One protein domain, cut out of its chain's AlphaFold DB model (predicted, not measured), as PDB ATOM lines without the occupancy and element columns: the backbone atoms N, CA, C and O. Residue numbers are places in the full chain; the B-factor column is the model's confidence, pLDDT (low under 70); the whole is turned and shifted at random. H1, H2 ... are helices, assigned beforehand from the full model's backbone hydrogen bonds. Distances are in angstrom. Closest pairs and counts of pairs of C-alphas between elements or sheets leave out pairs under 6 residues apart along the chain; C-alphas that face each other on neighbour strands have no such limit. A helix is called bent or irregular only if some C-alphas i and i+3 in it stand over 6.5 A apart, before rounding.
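Overview. This is residues 170 to 210 of the 221 residues of an uncharacterized protein of Phytophthora parasitica P10297 (UniProt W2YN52). Picture a flat, open V: a long helix, H1, and a shorter one, H2, meet near their ends at a turn of residues 193 to 197, and their free ends, residues 170 to 186 and 202 to 210, stick out. The printed part has 41 residues with two named helices, H1 then H2, and no named strand; its class is all helix. It is loose, with a radius of gyration of the C-alphas of 12.6 A and spans of 35 by 27 by 8 A.

Arrangement. Start with H1, residues 170 to 192, and go on to H2, residues 198 to 210. They are close but not clearly touching; the closest C-alphas, of Leu 191 and Lys 198, are 7.1 A apart. They run opposite ways at a steep tilt of 39 degrees. In H1 every O i to N i+4 pair is within hydrogen-bond range; in H2, 7 of 9 are.

Along the chain. Find C-alpha 170 at (35.960, 63.884, -30.535); from there H1 runs 33.0 A to C-alpha 192. H2 runs 20.0 A from C-alpha 198 to C-alpha 210 at (16.325, 73.286, -49.942). H2 is neither bent nor irregular, but only just: C-alphas 207 and 210 are 6.0 A apart.

Size, cuts and confidence. The C-alphas farthest apart, of Lys 170 and Gly 194, are 36.6 A apart. The printed part has no cut, and the link is tight. Look for pLDDT under 70 at residues 207 to 210.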
ATOM      1  N   LYS A 170      36.765  64.494 -31.607       91.44
ATOM      2  CA  LYS A 170      35.960  63.884 -30.535       91.44
ATOM      3  C   LYS A 170      35.074  64.899 -29.804       91.44
ATOM      4  O   LYS A 170      33.964  64.565 -29.405       91.44
ATOM      5  N   LYS A 171      35.567  66.127 -29.604       90.12
ATOM      6  CA  LYS A 171      34.780  67.211 -29.002       90.12
ATOM      7  C   LYS A 171      33.660  67.643 -29.947       90.12
ATOM      8  O   LYS A 171      32.521  67.682 -29.512       90.12
ATOM      9  N   GLN A 172      33.968  67.835 -31.230       89.94
ATOM     10  CA  GLN A 172      32.971  68.167 -32.255       89.94
ATOM     11  C   GLN A 172      31.852  67.117 -32.320       89.94
ATOM     12  O   GLN A 172      30.683  67.466 -32.247       89.94
ATOM     13  N   GLN A 173      32.197  65.824 -32.335       92.06
ATOM     14  CA  GLN A 173      31.207  64.737 -32.313       92.06
ATOM     15  C   GLN A 173      30.335  64.750 -31.049       92.06
ATOM     16  O   GLN A 173      29.132  64.508 -31.113       92.06
ATOM     17  N   LYS A 174      30.931  65.028 -29.882       94.50
ATOM     18  CA  LYS A 174      30.194  65.098 -28.616       94.50
ATOM     19  C   LYS A 174      29.248  66.299 -28.578       94.50
ATOM     20  O   LYS A 174      28.129  66.156 -28.092       94.50
ATOM     21  N   ASP A 175      29.699  67.446 -29.068       90.94
ATOM     22  CA  ASP A 175      28.912  68.677 -29.105       90.94
ATOM     23  C   ASP A 175      27.768  68.546 -30.126       90.94
ATOM     24  O   ASP A 175      26.629  68.844 -29.782       90.94
ATOM     25  N   ALA A 176      28.012  67.940 -31.295       93.31
ATOM     26  CA  ALA A 176      26.968  67.597 -32.265       93.31
ATOM     27  C   ALA A 176      25.914  66.642 -31.677       93.31
ATOM     28  O   ALA A 176      24.716  66.859 -31.835       93.31
ATOM     29  N   LYS A 177      26.336  65.611 -30.930       95.88
ATOM     30  CA  LYS A 177      25.396  64.706 -30.247       95.88
ATOM     31  C   LYS A 177      24.557  65.436 -29.194       95.88
ATOM     32  O   LYS A 177      23.365  65.179 -29.085       95.88
ATOM     33  N   ARG A 178      25.170  66.326 -28.409       92.94
ATOM     34  CA  ARG A 178      24.456  67.137 -27.409       92.94
ATOM     35  C   ARG A 178      23.442  68.066 -28.060       92.94
ATOM     36  O   ARG A 178      22.338  68.172 -27.547       92.94
ATOM     37  N   HIS A 179      23.818  68.685 -29.175       92.00
ATOM     38  CA  HIS A 179      22.930  69.539 -29.950       92.00
ATOM     39  C   HIS A 179      21.704  68.763 -30.442       92.00
ATOM     40  O   HIS A 179      20.591  69.206 -30.206       92.00
ATOM     41  N   ARG A 180      21.890  67.562 -31.014       92.38
ATOM     42  CA  ARG A 180      20.767  66.698 -31.429       92.38
ATOM     43  C   ARG A 180      19.800  66.408 -30.281       92.38
ATOM     44  O   ARG A 180      18.615  66.670 -30.412       92.38
ATOM     45  N   ILE A 181      20.323  65.979 -29.131       92.50
ATOM     46  CA  ILE A 181      19.505  65.691 -27.940       92.50
ATOM     47  C   ILE A 181      18.750  66.939 -27.463       92.50
ATOM     48  O   ILE A 181      17.601  66.846 -27.045       92.50
ATOM     49  N   TYR A 182      19.402  68.102 -27.491       94.75
ATOM     50  CA  TYR A 182      18.788  69.360 -27.079       94.75
ATOM     51  C   TYR A 182      17.630  69.749 -28.005       94.75
ATOM     52  O   TYR A 182      16.535  70.017 -27.520       94.75
ATOM     53  N   VAL A 183      17.853  69.689 -29.320       91.12
ATOM     54  CA  VAL A 183      16.834  69.978 -30.338       91.12
ATOM     55  C   VAL A 183      15.662  69.000 -30.238       91.12
ATOM     56  O   VAL A 183      14.512  69.423 -30.236       91.12
ATOM     57  N   GLU A 184      15.930  67.700 -30.092       90.88
ATOM     58  CA  GLU A 184      14.889  66.682 -29.892       90.88
ATOM     59  C   GLU A 184      14.064  66.958 -28.623       90.88
ATOM     60  O   GLU A 184      12.836  66.865 -28.639       90.88
ATOM     61  N   ALA A 185      14.719  67.355 -27.528       91.94
ATOM     62  CA  ALA A 185      14.041  67.697 -26.282       91.94
ATOM     63  C   ALA A 185      13.206  68.987 -26.390       91.94
ATOM     64  O   ALA A 185      12.142  69.066 -25.777       91.94
ATOM     65  N   GLU A 186      13.657  69.990 -27.146       88.31
ATOM     66  CA  GLU A 186      12.871  71.199 -27.421       88.31
ATOM     67  C   GLU A 186      11.655  70.903 -28.296       88.31
ATOM     68  O   GLU A 186      10.551  71.300 -27.925       88.31
ATOM     69  N   LYS A 187      11.813  70.128 -29.376       87.38
ATOM     70  CA  LYS A 187      10.685  69.677 -30.212       87.38
ATOM     71  C   LYS A 187       9.633  68.944 -29.381       87.38
ATOM     72  O   LYS A 187       8.448  69.253 -29.461       87.38
ATOM     73  N   ALA A 188      10.065  68.032 -28.509       87.31
ATOM     74  CA  ALA A 188       9.163  67.310 -27.617       87.31
ATOM     75  C   ALA A 188       8.446  68.232 -26.612       87.31
ATOM     76  O   ALA A 188       7.276  68.008 -26.303       87.31
ATOM     77  N   LYS A 189       9.117  69.276 -26.102       89.69
ATOM     78  CA  LYS A 189       8.483  70.283 -25.234       89.69
ATOM     79  C   LYS A 189       7.439  71.102 -25.987       89.69
ATOM     80  O   LYS A 189       6.356  71.291 -25.444       89.69
ATOM     81  N   LEU A 190       7.747  71.537 -27.209       84.81
ATOM     82  CA  LEU A 190       6.848  72.335 -28.048       84.81
ATOM     83  C   LEU A 190       5.579  71.553 -28.412       84.81
ATOM     84  O   LEU A 190       4.473  72.050 -28.197       84.81
ATOM     85  N   LEU A 191       5.739  70.286 -28.810       85.38
ATOM     86  CA  LEU A 191       4.623  69.358 -29.025       85.38
ATOM     87  C   LEU A 191       3.793  69.151 -27.753       85.38
ATOM     88  O   LEU A 191       2.567  69.148 -27.799       85.38
ATOM     89  N   LYS A 192       4.445  69.008 -26.591       87.50
ATOM     90  CA  LYS A 192       3.754  68.831 -25.305       87.50
ATOM     91  C   LYS A 192       2.991  70.084 -24.864       87.50
ATOM     92  O   LYS A 192       1.963  69.955 -24.208       87.50
ATOM     93  N   SER A 193       3.488  71.274 -25.197       85.75
ATOM     94  CA  SER A 193       2.792  72.539 -24.933       85.75
ATOM     95  C   SER A 193       1.622  72.810 -25.883       85.75
ATOM     96  O   SER A 193       0.895  73.768 -25.651       85.75
ATOM     97  N   GLY A 194       1.442  72.004 -26.939       81.81
ATOM     98  CA  GLY A 194       0.391  72.207 -27.943       81.81
ATOM     99  C   GLY A 194       0.575  73.472 -28.788       81.81
ATOM    100  O   GLY A 194      -0.343  73.873 -29.487       81.81
ATOM    101  N   LEU A 195       1.749  74.104 -28.706       78.00
ATOM    102  CA  LEU A 195       2.058  75.360 -29.391       78.00
ATOM    103  C   LEU A 195       2.368  75.151 -30.880       78.00
ATOM    104  O   LEU A 195       2.332  76.099 -31.653       78.00
ATOM    105  N   ILE A 196       2.728  73.921 -31.249       81.62
ATOM    106  CA  ILE A 196       3.132  73.493 -32.588       81.62
ATOM    107  C   ILE A 196       2.574  72.080 -32.790       81.62
ATOM    108  O   ILE A 196       2.673  71.243 -31.881       81.62
ATOM    109  N   THR A 197       1.987  71.806 -33.955       83.38
ATOM    110  CA  THR A 197       1.515  70.466 -34.333       83.38
ATOM    111  C   THR A 197       2.632  69.650 -34.992       83.38
ATOM    112  O   THR A 197       3.684  70.169 -35.358       83.38
ATOM    113  N   LYS A 198       2.448  68.332 -35.126       78.75
ATOM    114  CA  LYS A 198       3.443  67.488 -35.815       78.75
ATOM    115  C   LYS A 198       3.599  67.880 -37.289       78.75
ATOM    116  O   LYS A 198       4.712  67.840 -37.795       78.75
ATOM    117  N   GLU A 199       2.511  68.323 -37.913       77.00
ATOM    118  CA  GLU A 199       2.454  68.771 -39.309       77.00
ATOM    119  C   GLU A 199       3.264  70.062 -39.516       77.00
ATOM    120  O   GLU A 199       4.012  70.180 -40.482       77.00
ATOM    121  N   ASP A 200       3.231  70.984 -38.548       77.38
ATOM    122  CA  ASP A 200       4.042  72.210 -38.582       77.38
ATOM    123  C   ASP A 200       5.552  71.917 -38.510       77.38
ATOM    124  O   ASP A 200       6.358  72.618 -39.120       77.38
ATOM    125  N   ILE A 201       5.961  70.877 -37.771       78.00
ATOM    126  CA  ILE A 201       7.375  70.469 -37.685       78.00
ATOM    127  C   ILE A 201       7.840  69.854 -39.006       78.00
ATOM    128  O   ILE A 201       8.954  70.141 -39.439       78.00
ATOM    129  N   GLU A 202       7.004  69.031 -39.638       79.44
ATOM    130  CA  GLU A 202       7.316  68.392 -40.921       79.44
ATOM    131  C   GLU A 202       7.427  69.425 -42.053       79.44
ATOM    132  O   GLU A 202       8.386  69.376 -42.823       79.44
ATOM    133  N   ASN A 203       6.547  70.432 -42.082       81.94
ATOM    134  CA  ASN A 203       6.628  71.534 -43.046       81.94
ATOM    135  C   ASN A 203       7.895  72.390 -42.849       81.94
ATOM    136  O   ASN A 203       8.589  72.704 -43.813       81.94
ATOM    137  N   MET A 204       8.262  72.693 -41.597       75.31
ATOM    138  CA  MET A 204       9.479  73.457 -41.274       75.31
ATOM    139  C   MET A 204      10.782  72.680 -41.532       75.31
ATOM    140  O   MET A 204      11.841  73.285 -41.705       75.31
ATOM    141  N   GLU A 205      10.751  71.344 -41.499       78.25
ATOM    142  CA  GLU A 205      11.896  70.503 -41.872       78.25
ATOM    143  C   GLU A 205      12.041  70.365 -43.390       78.25
ATOM    144  O   GLU A 205      13.175  70.330 -43.872       78.25
ATOM    145  N   ALA A 206      10.927  70.339 -44.128       73.62
ATOM    146  CA  ALA A 206      10.919  70.298 -45.585       73.62
ATOM    147  C   ALA A 206      11.500  71.583 -46.199       73.62
ATOM    148  O   ALA A 206      12.398  71.493 -47.030       73.62
ATOM    149  N   GLU A 207      11.097  72.765 -45.718       65.06
ATOM    150  CA  GLU A 207      11.629  74.047 -46.221       65.06
ATOM    151  C   GLU A 207      13.133  74.219 -45.953       65.06
ATOM    152  O   GLU A 207      13.848  74.864 -46.713       65.06
ATOM    153  N   LYS A 208      13.658  73.600 -44.890       65.44
ATOM    154  CA  LYS A 208      15.077  73.710 -44.522       65.44
ATOM    155  C   LYS A 208      16.004  72.818 -45.355       65.44
ATOM    156  O   LYS A 208      17.220  72.999 -45.302       65.44
ATOM    157  N   GLY A 209      15.447  71.831 -46.058       55.19
ATOM    158  CA  GLY A 209      16.193  70.917 -46.924       55.19
ATOM    159  C   GLY A 209      16.694  71.573 -48.211       55.19
ATOM    160  O   GLY A 209      17.720  71.141 -48.737       55.19
ATOM    161  N   ASP A 210      16.028  72.636 -48.664       53.16
ATOM    162  CA  ASP A 210      16.325  73.286 -49.942       53.16
ATOM    163  C   ASP A 210      17.421  74.369 -49.820       53.16
ATOM    164  O   ASP A 210      18.192  74.573 -50.756       53.16
TER     165      ASP A 210